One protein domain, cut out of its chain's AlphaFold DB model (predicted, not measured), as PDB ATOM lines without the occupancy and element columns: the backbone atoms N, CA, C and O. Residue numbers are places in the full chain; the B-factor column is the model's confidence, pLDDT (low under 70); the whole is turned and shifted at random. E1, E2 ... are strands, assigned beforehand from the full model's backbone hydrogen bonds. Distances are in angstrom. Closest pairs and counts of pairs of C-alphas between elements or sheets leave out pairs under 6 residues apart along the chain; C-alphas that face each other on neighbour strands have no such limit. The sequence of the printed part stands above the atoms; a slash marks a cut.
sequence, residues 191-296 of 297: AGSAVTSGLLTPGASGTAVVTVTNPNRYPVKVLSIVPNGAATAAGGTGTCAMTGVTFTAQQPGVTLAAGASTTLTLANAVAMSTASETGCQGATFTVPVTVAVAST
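AT A GLANCE: This is residues 191 to 296 of the 297 residues of an uncharacterized protein of Actinomycetospora sp. TBRC 11914 (UniProt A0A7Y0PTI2). A slender roll of seven strands: one strongly twisted, branched sheet wraps round the long axis as a loose, nearly closed barrel. E7 with E1, E3 and E4 makes one wall, E6 with E2 and E5 the opposite one, and E1 and E2 join the walls. The printed part has 106 residues and no named helix; E1 to E7 follow in order, all strand, with antiparallel neighbour pairs. It is compact, with a radius of gyration of the C-alphas of 14.7 A, yet a rod of 46 by 20 by 19 A.

IN THESE COORDINATES: Find C-alpha 191 at (30.725, 17.991, -15.069); there E1 begins and runs to 197. Next come E2, residues 205 to 213, 25.8 A long, and E3, 220 to 227, which bends by 54 degrees at 223. Then find E4, 232 to 235, E5, 245 to 247, and E6, 261 to 272, 28.2 A long, bending by 64 degrees at 267. E7, 283 to 295, spans 36.6 A and ends at C-alpha 295, (47.386, 14.986, -10.950).

HOW THE PARTS SIT: Look beside E7: E1 lies on one side, with N 194 and O 287 2.9 A apart; E3 and E4 lie on the other, with N 226 and O 290, and N 232 and O 286, each 2.9 A apart. Hairpin E1 and E2 has N 209 and O 195 at 2.8 A; E2 and E6 have N 208 and O 266 at 2.9 A. In hairpin E5 and E6, N 246 and O 271 are 2.8 A apart. The closest C-alphas of edge strands E3 and E5, Pro 227 and Phe 247, are 5.9 A apart.

THE WHOLE: The farthest C-alphas, Gly 238 and Thr 296, are 46.4 A apart. The printed part has no cut; E5 to E6 is a long link, and its residues 255 to 256 pair antiparallel with 220 to 221 of E3. Residues 191 to 193 and 197 to 198 have pLDDT under 70.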
ATOM      1  N   ALA A 191      32.001  17.306 -15.171       54.47
ATOM      2  CA  ALA A 191      30.725  17.991 -15.069       54.47
ATOM      3  C   ALA A 191      30.124  17.631 -13.706       54.47
ATOM      4  O   ALA A 191      29.790  16.471 -13.454       54.47
ATOM      5  N   GLY A 192      30.068  18.614 -12.813       58.59
ATOM      6  CA  GLY A 192      29.423  18.489 -11.517       58.59
ATOM      7  C   GLY A 192      28.095  19.235 -11.535       58.59
ATOM      8  O   GLY A 192      27.962  20.276 -12.176       58.59
ATOM      9  N   SER A 193      27.128  18.722 -10.787       63.53
ATOM     10  CA  SER A 193      25.933  19.475 -10.415       63.53
ATOM     11  C   SER A 193      26.042  19.797  -8.935       63.53
ATOM     12  O   SER A 193      26.183  18.890  -8.113       63.53
ATOM     13  N   ALA A 194      26.015  21.082  -8.595       70.25
ATOM     14  CA  ALA A 194      25.923  21.523  -7.216       70.25
ATOM     15  C   ALA A 194      24.449  21.528  -6.806       70.25
ATOM     16  O   ALA A 194      23.646  22.252  -7.398       70.25
ATOM     17  N   VAL A 195      24.100  20.718  -5.809       74.94
ATOM     18  CA  VAL A 195      22.756  20.702  -5.222       74.94
ATOM     19  C   VAL A 195      22.794  21.462  -3.912       74.94
ATOM     20  O   VAL A 195      23.698  21.292  -3.098       74.94
ATOM     21  N   THR A 196      21.819  22.330  -3.708       78.94
ATOM     22  CA  THR A 196      21.729  23.123  -2.483       78.94
ATOM     23  C   THR A 196      21.059  22.309  -1.381       78.94
ATOM     24  O   THR A 196      19.995  21.728  -1.586       78.94
ATOM     25  N   SER A 197      21.706  22.217  -0.216       64.00
ATOM     26  CA  SER A 197      21.139  21.555   0.961       64.00
ATOM     27  C   SER A 197      20.631  22.618   1.932       64.00
ATOM     28  O   SER A 197      21.434  23.302   2.571       64.00
ATOM     29  N   GLY A 198      19.310  22.764   2.028       64.44
ATOM     30  CA  GLY A 198      18.643  23.742   2.892       64.44
ATOM     31  C   GLY A 198      17.714  24.678   2.121       64.44
ATOM     32  O   GLY A 198      17.803  24.799   0.901       64.44
ATOM     33  N   LEU A 199      16.801  25.335   2.840       73.00
ATOM     34  CA  LEU A 199      15.914  26.337   2.256       73.00
ATOM     35  C   LEU A 199      16.732  27.597   1.949       73.00
ATOM     36  O   LEU A 199      17.084  28.348   2.854       73.00
ATOM     37  N   LEU A 200      17.029  27.832   0.673       84.88
ATOM     38  CA  LEU A 200      17.480  29.142   0.216       84.88
ATOM     39  C   LEU A 200      16.279  30.092   0.202       84.88
ATOM     40  O   LEU A 200      15.265  29.824  -0.444       84.88
ATOM     41  N   THR A 201      16.397  31.195   0.934       87.62
ATOM     42  CA  THR A 201      15.452  32.315   0.892       87.62
ATOM     43  C   THR A 201      16.077  33.494   0.145       87.62
ATOM     44  O   THR A 201      17.299  33.662   0.207       87.62
ATOM     45  N   PRO A 202      15.283  34.344  -0.530       91.25
ATOM     46  CA  PRO A 202      15.804  35.540  -1.190       91.25
ATOM     47  C   PRO A 202      16.654  36.398  -0.237       91.25
ATOM     48  O   PRO A 202      16.224  36.719   0.869       91.25
ATOM     49  N   GLY A 203      17.871  36.745  -0.657       91.19
ATOM     50  CA  GLY A 203      18.857  37.490   0.136       91.19
ATOM     51  C   GLY A 203      19.767  36.636   1.029       91.19
ATOM     52  O   GLY A 203      20.678  37.186   1.645       91.19
ATOM     53  N   ALA A 204      19.560  35.319   1.103       91.94
ATOM     54  CA  ALA A 204      20.370  34.423   1.926       91.94
ATOM     55  C   ALA A 204      21.442  33.669   1.121       91.94
ATOM     56  O   ALA A 204      21.342  33.468  -0.095       91.94
ATOM     57  N   SER A 205      22.464  33.210   1.843       93.38
ATOM     58  CA  SER A 205      23.484  32.284   1.351       93.38
ATOM     59  C   SER A 205      23.241  30.881   1.899       93.38
ATOM     60  O   SER A 205      22.666  30.711   2.972       93.38
ATOM     61  N   GLY A 206      23.681  29.870   1.160       91.38
ATOM     62  CA  GLY A 206      23.477  28.470   1.506       91.38
ATOM     63  C   GLY A 206      24.694  27.601   1.222       91.38
ATOM     64  O   GLY A 206      25.726  28.049   0.717       91.38
ATOM     65  N   THR A 207      24.546  26.324   1.558       93.25
ATOM     66  CA  THR A 207      25.567  25.302   1.326       93.25
ATOM     67  C   THR A 207      25.284  24.568   0.023       93.25
ATOM     68  O   THR A 207      24.140  24.195  -0.252       93.25
ATOM     69  N   ALA A 208      26.331  24.346  -0.767       92.69
ATOM     70  CA  ALA A 208      26.275  23.511  -1.957       92.69
ATOM     71  C   ALA A 208      26.934  22.157  -1.703       92.69
ATOM     72  O   ALA A 208      27.997  22.072  -1.091       92.69
ATOM     73  N   VAL A 209      26.320  21.103  -2.218       92.69
ATOM     74  CA  VAL A 209      26.836  19.740  -2.197       92.69
ATOM     75  C   VAL A 209      27.230  19.372  -3.621       92.69
ATOM     76  O   VAL A 209      26.397  19.406  -4.527       92.69
ATOM     77  N   VAL A 210      28.509  19.057  -3.825       91.56
ATOM     78  CA  VAL A 210      29.071  18.695  -5.131       91.56
ATOM     79  C   VAL A 210      29.682  17.307  -5.043       91.56
ATOM     80  O   VAL A 210      30.625  17.088  -4.285       91.56
ATOM     81  N   THR A 211      29.189  16.374  -5.847       91.31
ATOM     82  CA  THR A 211      29.796  15.043  -5.969       91.31
ATOM     83  C   THR A 211      30.846  15.063  -7.069       91.31
ATOM     84  O   THR A 211      30.537  15.343  -8.228       91.31
ATOM     85  N   VAL A 212      32.092  14.759  -6.713       89.88
ATOM     86  CA  VAL A 212      33.220  14.681  -7.646       89.88
ATOM     87  C   VAL A 212      33.672  13.231  -7.740       89.88
ATOM     88  O   VAL A 212      33.957  12.595  -6.729       89.88
ATOM     89  N   THR A 213      33.764  12.712  -8.961       87.94
ATOM     90  CA  THR A 213      34.249  11.355  -9.231       87.94
ATOM     91  C   THR A 213      35.524  11.430 -10.053       87.94
ATOM     92  O   THR A 213      35.553  12.089 -11.090       87.94
ATOM     93  N   ASN A 214      36.575  10.750  -9.598       88.56
ATOM     94  CA  ASN A 214      37.841  10.620 -10.307       88.56
ATOM     95  C   ASN A 214      37.883   9.280 -11.064       88.56
ATOM     96  O   ASN A 214      38.243   8.268 -10.467       88.56
ATOM     97  N   PRO A 215      37.565   9.232 -12.371       85.88
ATOM     98  CA  PRO A 215      37.654   7.995 -13.150       85.88
ATOM     99  C   PRO A 215      39.103   7.590 -13.478       85.88
ATOM    100  O   PRO A 215      39.326   6.526 -14.060       85.88
ATOM    101  N   ASN A 216      40.099   8.423 -13.154       82.12
ATOM    102  CA  ASN A 216      41.494   8.139 -13.469       82.12
ATOM    103  C   ASN A 216      42.062   7.038 -12.563       82.12
ATOM    104  O   ASN A 216      41.656   6.868 -11.414       82.12
ATOM    105  N   ARG A 217      43.070   6.316 -13.069       86.62
ATOM    106  CA  ARG A 217      43.794   5.263 -12.328       86.62
ATOM    107  C   ARG A 217      44.869   5.799 -11.371       86.62
ATOM    108  O   ARG A 217      45.654   5.021 -10.844       86.62
ATOM    109  N   TYR A 218      44.916   7.109 -11.165       88.00
ATOM    110  CA  TYR A 218      45.874   7.799 -10.307       88.00
ATOM    111  C   TYR A 218      45.152   8.862  -9.462       88.00
ATOM    112  O   TYR A 218      44.063   9.308  -9.850       88.00
ATOM    113  N   PRO A 219      45.712   9.246  -8.302       89.50
ATOM    114  CA  PRO A 219      45.133  10.285  -7.463       89.50
ATOM    115  C   PRO A 219      45.168  11.663  -8.142       89.50
ATOM    116  O   PRO A 219      46.082  11.989  -8.905       89.50
ATOM    117  N   VAL A 220      44.144  12.473  -7.872       91.06
ATOM    118  CA  VAL A 220      43.996  13.836  -8.405       91.06
ATOM    119  C   VAL A 220      43.600  14.798  -7.292       91.06
ATOM    120  O   VAL A 220      42.868  14.427  -6.381       91.06
ATOM    121  N   LYS A 221      44.040  16.050  -7.368       91.88
ATOM    122  CA  LYS A 221      43.669  17.131  -6.453       91.88
ATOM    123  C   LYS A 221      42.684  18.079  -7.121       91.88
ATOM    124  O   LYS A 221      42.964  18.594  -8.201       91.88
ATOM    125  N   VAL A 222      41.558  18.343  -6.465       92.06
ATOM    126  CA  VAL A 222      40.573  19.348  -6.885       92.06
ATOM    127  C   VAL A 222      41.116  20.736  -6.573       92.06
ATOM    128  O   VAL A 222      41.304  21.090  -5.409       92.06
ATOM    129  N   LEU A 223      41.375  21.517  -7.619       93.12
ATOM    130  CA  LEU A 223      41.945  22.859  -7.521       93.12
ATOM    131  C   LEU A 223      40.860  23.924  -7.411       93.12
ATOM    132  O   LEU A 223      40.945  24.791  -6.545       93.12
ATOM    133  N   SER A 224      39.847  23.860  -8.276       93.69
ATOM    134  CA  SER A 224      38.757  24.832  -8.286       93.69
ATOM    135  C   SER A 224      37.433  24.238  -8.758       93.69
ATOM    136  O   SER A 224      37.395  23.257  -9.500       93.69
ATOM    137  N   ILE A 225      36.339  24.848  -8.306       93.12
ATOM    138  CA  ILE A 225      34.966  24.574  -8.730       93.12
ATOM    139  C   ILE A 225      34.355  25.920  -9.110       93.12
ATOM    140  O   ILE A 225      34.267  26.808  -8.263       93.12
ATOM    141  N   VAL A 226      33.967  26.086 -10.370       93.25
ATOM    142  CA  VAL A 226      33.438  27.346 -10.917       93.25
ATOM    143  C   VAL A 226      32.051  27.123 -11.531       93.25
ATOM    144  O   VAL A 226      31.795  26.029 -12.035       93.25
ATOM    145  N   PRO A 227      31.140  28.112 -11.505       93.12
ATOM    146  CA  PRO A 227      29.837  27.977 -12.156       93.12
ATOM    147  C   PRO A 227      29.985  27.817 -13.675       93.12
ATOM    148  O   PRO A 227      30.851  28.440 -14.287       93.12
ATOM    149  N   ASN A 228      29.125  26.999 -14.284       91.44
ATOM    150  CA  ASN A 228      29.116  26.717 -15.723       91.44
ATOM    151  C   ASN A 228      27.691  26.713 -16.309       91.44
ATOM    152  O   ASN A 228      27.310  25.835 -17.081       91.44
ATOM    153  N   GLY A 229      26.861  27.666 -15.891       89.94
ATOM    154  CA  GLY A 229      25.501  27.803 -16.400       89.94
ATOM    155  C   GLY A 229      24.557  28.465 -15.410       89.94
ATOM    156  O   GLY A 229      24.934  28.793 -14.284       89.94
ATOM    157  N   ALA A 230      23.316  28.660 -15.853       89.94
ATOM    158  CA  ALA A 230      22.243  29.154 -15.003       89.94
ATOM    159  C   ALA A 230      21.757  28.053 -14.049       89.94
ATOM    160  O   ALA A 230      21.677  26.882 -14.421       89.94
ATOM    161  N   ALA A 231      21.411  28.445 -12.824       92.06
ATOM    162  CA  ALA A 231      20.797  27.555 -11.853       92.06
ATOM    163  C   ALA A 231      19.359  27.212 -12.266       92.06
ATOM    164  O   ALA A 231      18.569  28.110 -12.568       92.06
ATOM    165  N   THR A 232      19.007  25.930 -12.213       91.44
ATOM    166  CA  THR A 232      17.628  25.460 -12.376       91.44
ATOM    167  C   THR A 232      17.021  25.145 -11.014       91.44
ATOM    168  O   THR A 232      17.723  24.740 -10.086       91.44
ATOM    169  N   ALA A 233      15.715  25.352 -10.879       91.62
ATOM    170  CA  ALA A 233      14.968  25.037  -9.669       91.62
ATOM    171  C   ALA A 233      13.973  23.909  -9.939       91.62
ATOM    172  O   ALA A 233      13.358  23.856 -11.004       91.62
ATOM    173  N   ALA A 234      13.808  23.023  -8.962       89.19
ATOM    174  CA  ALA A 234      12.776  21.996  -8.957       89.19
ATOM    175  C   ALA A 234      12.028  22.009  -7.616       89.19
ATOM    176  O   ALA A 234      12.645  22.108  -6.553       89.19
ATOM    177  N   GLY A 235      10.700  21.893  -7.666       86.56
ATOM    178  CA  GLY A 235       9.834  22.054  -6.493       86.56
ATOM    179  C   GLY A 235       9.565  23.526  -6.156       86.56
ATOM    180  O   GLY A 235       9.632  24.383  -7.034       86.56
ATOM    181  N   GLY A 236       9.265  23.805  -4.886       86.00
ATOM    182  CA  GLY A 236       8.865  25.130  -4.399       86.00
ATOM    183  C   GLY A 236       7.352  25.275  -4.213       86.00
ATOM    184  O   GLY A 236       6.585  24.341  -4.455       86.00
ATOM    185  N   THR A 237       6.923  26.443  -3.734       86.56
ATOM    186  CA  THR A 237       5.506  26.745  -3.456       86.56
ATOM    187  C   THR A 237       4.762  27.348  -4.652       86.56
ATOM    188  O   THR A 237       3.546  27.514  -4.586       86.56
ATOM    189  N   GLY A 238       5.458  27.666  -5.749       88.00
ATOM    190  CA  GLY A 238       4.862  28.277  -6.939       88.00
ATOM    191  C   GLY A 238       5.759  28.205  -8.174       88.00
ATOM    192  O   GLY A 238       6.655  27.369  -8.268       88.00
ATOM    193  N   THR A 239       5.519  29.089  -9.144       88.88
ATOM    194  CA  THR A 239       6.395  29.226 -10.314       88.88
ATOM    195  C   THR A 239       7.739  29.813  -9.887       88.88
ATOM    196  O   THR A 239       7.778  30.814  -9.173       88.88
ATOM    197  N   CYS A 240       8.825  29.167 -10.308       90.50
ATOM    198  CA  CYS A 240      10.196  29.597 -10.048       90.50
ATOM    199  C   CYS A 240      10.964  29.701 -11.374       90.50
ATOM    200  O   CYS A 240      11.852  28.898 -11.669       90.50
ATOM    201  N   ALA A 241      10.566  30.655 -12.215       89.31
ATOM    202  CA  ALA A 241      11.216  30.911 -13.496       89.31
ATOM    203  C   ALA A 241      12.491  31.748 -13.309       89.31
ATOM    204  O   ALA A 241      13.525  31.458 -13.913       89.31
ATOM    205  N   MET A 242      12.442  32.752 -12.429       92.38
ATOM    206  CA  MET A 242      13.602  33.569 -12.063       92.38
ATOM    207  C   MET A 242      14.171  33.141 -10.708       92.38
ATOM    208  O   MET A 242      13.733  33.591  -9.650       92.38
ATOM    209  N   THR A 243      15.188  32.275 -10.749       92.19
ATOM    210  CA  THR A 243      15.816  31.712  -9.543       92.19
ATOM    211  C   THR A 243      16.711  32.706  -8.814       92.19
ATOM    212  O   THR A 243      16.827  32.618  -7.596       92.19
ATOM    213  N   GLY A 244      17.372  33.626  -9.529       93.44
ATOM    214  CA  GLY A 244      18.339  34.580  -8.967       93.44
ATOM    215  C   GLY A 244      19.483  33.930  -8.174       93.44
ATOM    216  O   GLY A 244      20.131  34.609  -7.378       93.44
ATOM    217  N   VAL A 245      19.711  32.623  -8.349       94.62
ATOM    218  CA  VAL A 245      20.738  31.866  -7.629       94.62
ATOM    219  C   VAL A 245      22.070  32.004  -8.348       94.62
ATOM    220  O   VAL A 245      22.180  31.793  -9.555       94.62
ATOM    221  N   THR A 246      23.096  32.329  -7.575       95.25
ATOM    222  CA  THR A 246      24.485  32.424  -8.019       95.25
ATOM    223  C   THR A 246      25.341  31.450  -7.225       95.25
ATOM    224  O   THR A 246      25.031  31.135  -6.075       95.25
ATOM    225  N   PHE A 247      26.412  30.957  -7.846       95.69
ATOM    226  CA  PHE A 247      27.403  30.109  -7.195       95.69
ATOM    227  C   PHE A 247      28.755  30.820  -7.191       95.69
ATOM    228  O   PHE A 247      29.234  31.273  -8.233       95.69
ATOM    229  N   THR A 248      29.374  30.911  -6.021       96.44
ATOM    230  CA  THR A 248      30.693  31.514  -5.830       96.44
ATOM    231  C   THR A 248      31.765  30.452  -6.016       96.44
ATOM    232  O   THR A 248      31.701  29.398  -5.387       96.44
ATOM    233  N   ALA A 249      32.769  30.733  -6.848       95.56
ATOM    234  CA  ALA A 249      33.869  29.808  -7.103       95.56
ATOM    235  C   ALA A 249      34.566  29.356  -5.806       95.56
ATOM    236  O   ALA A 249      34.822  30.168  -4.919       95.56
ATOM    237  N   GLN A 250      34.890  28.065  -5.716       96.50
ATOM    238  CA  GLN A 250      35.493  27.441  -4.533       96.50
ATOM    239  C   GLN A 250      36.826  26.778  -4.873       96.50
ATOM    240  O   GLN A 250      37.024  26.322  -5.998       96.50
ATOM    241  N   GLN A 251      37.726  26.679  -3.892       96.19
ATOM    242  CA  GLN A 251      39.042  26.037  -4.023       96.19
ATOM    243  C   GLN A 251      39.269  25.046  -2.871       96.19
ATOM    244  O   GLN A 251      40.014  25.334  -1.936       96.19
ATOM    245  N   PRO A 252      38.602  23.880  -2.891       94.62
ATOM    246  CA  PRO A 252      38.586  22.975  -1.742       94.62
ATOM    247  C   PRO A 252      39.940  22.298  -1.478       94.62
ATOM    248  O   PRO A 252      40.203  21.884  -0.354       94.62
ATOM    249  N   GLY A 253      40.802  22.147  -2.492       94.31
ATOM    250  CA  GLY A 253      42.137  21.562  -2.325       94.31
ATOM    251  C   GLY A 253      42.145  20.076  -1.942       94.31
ATOM    252  O   GLY A 253      43.172  19.582  -1.481       94.31
ATOM    253  N   VAL A 254      41.027  19.369  -2.125       94.50
ATOM    254  CA  VAL A 254      40.844  17.969  -1.715       94.50
ATOM    255  C   VAL A 254      41.480  17.017  -2.726       94.50
ATOM    256  O   VAL A 254      41.284  17.161  -3.932       94.50
ATOM    257  N   THR A 255      42.209  16.018  -2.232       94.94
ATOM    258  CA  THR A 255      42.763  14.930  -3.048       94.94
ATOM    259  C   THR A 255      41.789  13.757  -3.101       94.94
ATOM    260  O   THR A 255      41.350  13.264  -2.065       94.94
ATOM    261  N   LEU A 256      41.474  13.288  -4.305       92.38
ATOM    262  CA  LEU A 256      40.705  12.077  -4.563       92.38
ATOM    263  C   LEU A 256      41.652  10.961  -4.993       92.38
ATOM    264  O   LEU A 256      42.475  11.140  -5.891       92.38
ATOM    265  N   ALA A 257      41.491   9.783  -4.394       94.06
ATOM    266  CA  ALA A 257      42.181   8.578  -4.837       94.06
ATOM    267  C   ALA A 257      41.734   8.152  -6.251       94.06
ATOM    268  O   ALA A 257      40.731   8.629  -6.792       94.06
ATOM    269  N   ALA A 258      42.498   7.246  -6.861       90.44
ATOM    270  CA  ALA A 258      42.153   6.632  -8.140       90.44
ATOM    271  C   ALA A 258      40.786   5.929  -8.071       90.44
ATOM    272  O   ALA A 258      40.536   5.165  -7.140       90.44
ATOM    273  N   GLY A 259      39.906   6.176  -9.043       86.88
ATOM    274  CA  GLY A 259      38.566   5.576  -9.094       86.88
ATOM    275  C   GLY A 259      37.598   6.025  -7.989       86.88
ATOM    276  O   GLY A 259      36.482   5.513  -7.926       86.88
ATOM    277  N   ALA A 260      37.998   6.943  -7.101       92.38
ATOM    278  CA  ALA A 260      37.187   7.343  -5.958       92.38
ATOM    279  C   ALA A 260      36.110   8.367  -6.341       92.38
ATOM    280  O   ALA A 260      36.297   9.205  -7.226       92.38
ATOM    281  N   SER A 261      34.996   8.334  -5.610       91.31
ATOM    282  CA  SER A 261      33.975   9.381  -5.617       91.31
ATOM    283  C   SER A 261      33.896  10.008  -4.231       91.31
ATOM    284  O   SER A 261      34.007   9.315  -3.217       91.31
ATOM    285  N   THR A 262      33.771  11.328  -4.160       92.31
ATOM    286  CA  THR A 262      33.703  12.069  -2.899       92.31
ATOM    287  C   THR A 262      32.682  13.185  -3.018       92.31
ATOM    288  O   THR A 262      32.603  13.874  -4.034       92.31
ATOM    289  N   THR A 263      31.897  13.362  -1.960       92.94
ATOM    290  CA  THR A 263      30.937  14.460  -1.847       92.94
ATOM    291  C   THR A 263      31.593  15.609  -1.090       92.94
ATOM    292  O   THR A 263      32.070  15.422   0.026       92.94
ATOM    293  N   LEU A 264      31.641  16.785  -1.709       93.00
ATOM    294  CA  LEU A 264      32.190  18.009  -1.141       93.00
ATOM    295  C   LEU A 264      31.048  18.918  -0.687       93.00
ATOM    296  O   LEU A 264      30.177  19.272  -1.481       93.00
ATOM    297  N   THR A 265      31.082  19.318   0.581       95.12
ATOM    298  CA  THR A 265      30.140  20.275   1.165       95.12
ATOM    299  C   THR A 265      30.799  21.648   1.213       95.12
ATOM    300  O   THR A 265      31.774  21.859   1.932       95.12
ATOM    301  N   LEU A 266      30.286  22.579   0.415       94.25
ATOM    302  CA  LEU A 266      30.839  23.912   0.217       94.25
ATOM    303  C   LEU A 266      29.936  24.930   0.923       94.25
ATOM    304  O   LEU A 266      28.861  25.278   0.427       94.25
ATOM    305  N   ALA A 267      30.353  25.373   2.107       94.44
ATOM    306  CA  ALA A 267      29.619  26.366   2.885       94.44
ATOM    307  C   ALA A 267      29.632  27.731   2.181       94.44
ATOM    308  O   ALA A 267      30.656  28.136   1.633       94.44
ATOM    309  N   ASN A 268      28.505  28.445   2.219       93.19
ATOM    310  CA  ASN A 268      28.338  29.770   1.601       93.19
ATOM    311  C   ASN A 268      28.694  29.815   0.103       93.19
ATOM    312  O   ASN A 268      29.069  30.860  -0.423       93.19
ATOM    313  N   ALA A 269      28.601  28.680  -0.591       95.31
ATOM    314  CA  ALA A 269      28.958  28.590  -2.003       95.31
ATOM    315  C   ALA A 269      27.833  29.047  -2.934       95.31
ATOM    316  O   ALA A 269      28.079  29.277  -4.114       95.31
ATOM    317  N   VAL A 270      26.609  29.172  -2.422       95.38
ATOM    318  CA  VAL A 270      25.445  29.633  -3.180       95.38
ATOM    319  C   VAL A 270      24.796  30.821  -2.493       95.38
ATOM    320  O   VAL A 270      24.727  30.869  -1.266       95.38
ATOM    321  N   ALA A 271      24.292  31.759  -3.284       94.50
ATOM    322  CA  ALA A 271      23.527  32.900  -2.803       94.50
ATOM    323  C   ALA A 271      22.303  33.123  -3.688       94.50
ATOM    324  O   ALA A 271      22.400  33.049  -4.916       94.50
ATOM    325  N   MET A 272      21.161  33.402  -3.063       94.88
ATOM    326  CA  MET A 272      19.908  33.706  -3.746       94.88
ATOM    327  C   MET A 272      19.651  35.210  -3.694       94.88
ATOM    328  O   MET A 272      19.634  35.810  -2.622       94.88
ATOM    329  N   SER A 273      19.462  35.831  -4.854       95.62
ATOM    330  CA  SER A 273      19.142  37.256  -4.956       95.62
ATOM    331  C   SER A 273      17.775  37.582  -4.343       95.62
ATOM    332  O   SER A 273      16.879  36.744  -4.292       95.62
ATOM    333  N   THR A 274      17.572  38.831  -3.924       94.62
ATOM    334  CA  THR A 274      16.242  39.340  -3.542       94.62
ATOM    335  C   THR A 274      15.310  39.534  -4.743       94.62
ATOM    336  O   THR A 274      14.121  39.759  -4.554       94.62
ATOM    337  N   ALA A 275      15.835  39.457  -5.971       94.50
ATOM    338  CA  ALA A 275      15.052  39.512  -7.209       94.50
ATOM    339  C   ALA A 275      14.390  38.171  -7.580       94.50
ATOM    340  O   ALA A 275      13.654  38.103  -8.561       94.50
ATOM    341  N   SER A 276      14.686  37.102  -6.837       94.00
ATOM    342  CA  SER A 276      14.112  35.783  -7.075       94.00
ATOM    343  C   SER A 276      12.614  35.756  -6.784       94.00
ATOM    344  O   SER A 276      12.143  36.372  -5.826       94.00
ATOM    345  N   GLU A 277      11.865  34.995  -7.578       94.25
ATOM    346  CA  GLU A 277      10.424  34.835  -7.375       94.25
ATOM    347  C   GLU A 277      10.120  34.169  -6.025       94.25
ATOM    348  O   GLU A 277      10.812  33.249  -5.585       94.25
ATOM    349  N   THR A 278       9.043  34.595  -5.363       89.81
ATOM    350  CA  THR A 278       8.621  34.009  -4.080       89.81
ATOM    351  C   THR A 278       8.241  32.533  -4.207       89.81
ATOM    352  O   THR A 278       8.436  31.780  -3.255       89.81
ATOM    353  N   GLY A 279       7.791  32.094  -5.389       90.81
ATOM    354  CA  GLY A 279       7.503  30.688  -5.689       90.81
ATOM    355  C   GLY A 279       8.725  29.763  -5.633       90.81
ATOM    356  O   GLY A 279       8.564  28.549  -5.533       90.81
ATOM    357  N   CYS A 280       9.942  30.319  -5.624       91.12
ATOM    358  CA  CYS A 280      11.192  29.576  -5.474       91.12
ATOM    359  C   CYS A 280      11.497  29.135  -4.033       91.12
ATOM    360  O   CYS A 280      12.451  28.387  -3.806       91.12
ATOM    361  N   GLN A 281      10.740  29.609  -3.041       87.12
ATOM    362  CA  GLN A 281      10.971  29.239  -1.648       87.12
ATOM    363  C   GLN A 281      10.717  27.742  -1.440       87.12
ATOM    364  O   GLN A 281       9.686  27.208  -1.847       87.12
ATOM    365  N   GLY A 282      11.676  27.059  -0.811       84.62
ATOM    366  CA  GLY A 282      11.624  25.607  -0.615       84.62
ATOM    367  C   GLY A 282      11.928  24.779  -1.870       84.62
ATOM    368  O   GLY A 282      11.815  23.556  -1.818       84.62
ATOM    369  N   ALA A 283      12.321  25.408  -2.983       91.19
ATOM    370  CA  ALA A 283      12.797  24.688  -4.156       91.19
ATOM    371  C   ALA A 283      14.205  24.117  -3.927       91.19
ATOM    372  O   ALA A 283      15.020  24.668  -3.186       91.19
ATOM    373  N   THR A 284      14.504  23.015  -4.609       90.62
ATOM    374  CA  THR A 284      15.863  22.481  -4.715       90.62
ATOM    375  C   THR A 284      16.529  23.077  -5.946       90.62
ATOM    376  O   THR A 284      16.037  22.909  -7.063       90.62
ATOM    377  N   PHE A 285      17.660  23.755  -5.752       92.25
ATOM    378  CA  PHE A 285      18.420  24.340  -6.855       92.25
ATOM    379  C   PHE A 285      19.549  23.423  -7.303       92.25
ATOM    380  O   PHE A 285      20.318  22.928  -6.473       92.25
ATOM    381  N   THR A 286      19.654  23.255  -8.619       92.62
ATOM    382  CA  THR A 286      20.758  22.580  -9.300       92.62
ATOM    383  C   THR A 286      21.568  23.618 -10.064       92.62
ATOM    384  O   THR A 286      21.053  24.267 -10.974       92.62
ATOM    385  N   VAL A 287      22.840  23.783  -9.703       93.00
ATOM    386  CA  VAL A 287      23.757  24.701 -10.392       93.00
ATOM    387  C   VAL A 287      24.789  23.892 -11.177       93.00
ATOM    388  O   VAL A 287      25.544  23.130 -10.566       93.00
ATOM    389  N   PRO A 288      24.857  24.037 -12.512       91.06
ATOM    390  CA  PRO A 288      25.925  23.439 -13.300       91.06
ATOM    391  C   PRO A 288      27.279  24.027 -12.889       91.06
ATOM    392  O   PRO A 288      27.437  25.251 -12.844       91.06
ATOM    393  N   VAL A 289      28.263  23.174 -12.607       91.50
ATOM    394  CA  VAL A 289      29.624  23.596 -12.254       91.50
ATOM    395  C   VAL A 289      30.678  22.848 -13.066       91.50
ATOM    396  O   VAL A 289      30.493  21.708 -13.497       91.50
ATOM    397  N   THR A 290      31.817  23.505 -13.238       87.94
ATOM    398  CA  THR A 290      33.034  22.958 -13.831       87.94
ATOM    399  C   THR A 290      34.077  22.769 -12.737       87.94
ATOM    400  O   THR A 290      34.387  23.705 -11.998       87.94
ATOM    401  N   VAL A 291      34.635  21.562 -12.646       88.25
ATOM    402  CA  VAL A 291      35.688  21.215 -11.683       88.25
ATOM    403  C   VAL A 291      37.043  21.139 -12.388       88.25
ATOM    404  O   VAL A 291      37.199  20.385 -13.349       88.25
ATOM    405  N   ALA A 292      38.033  21.885 -11.894       86.12
ATOM    406  CA  ALA A 292      39.424  21.784 -12.325       86.12
ATOM    407  C   ALA A 292      40.215  20.888 -11.363       86.12
ATOM    408  O   ALA A 292      40.190  21.086 -10.145       86.12
ATOM    409  N   VAL A 293      40.944  19.919 -11.913       86.62
ATOM    410  CA  VAL A 293      41.745  18.950 -11.153       86.62
ATOM    411  C   VAL A 293      43.171  18.881 -11.687       86.62
ATOM    412  O   VAL A 293      43.376  19.014 -12.886       86.62
ATOM    413  N   ALA A 294      44.152  18.621 -10.830       84.44
ATOM    414  CA  ALA A 294      45.521  18.308 -11.242       84.44
ATOM    415  C   ALA A 294      45.936  16.935 -10.715       84.44
ATOM    416  O   ALA A 294      45.513  16.535  -9.632       84.44
ATOM    417  N   SER A 295      46.762  16.205 -11.460       83.81
ATOM    418  CA  SER A 295      47.386  14.986 -10.950       83.81
ATOM    419  C   SER A 295      48.313  15.348  -9.794       83.81
ATOM    420  O   SER A 295      49.046  16.337  -9.852       83.81
ATOM    421  N   THR A 296      48.259  14.561  -8.726       73.94
ATOM    422  CA  THR A 296      49.254  14.645  -7.657       73.94
ATOM    423  C   THR A 296      50.410  13.713  -8.011       73.94
ATOM    424  O   THR A 296      50.121  12.571  -8.383       73.94
TER     425      THR A 296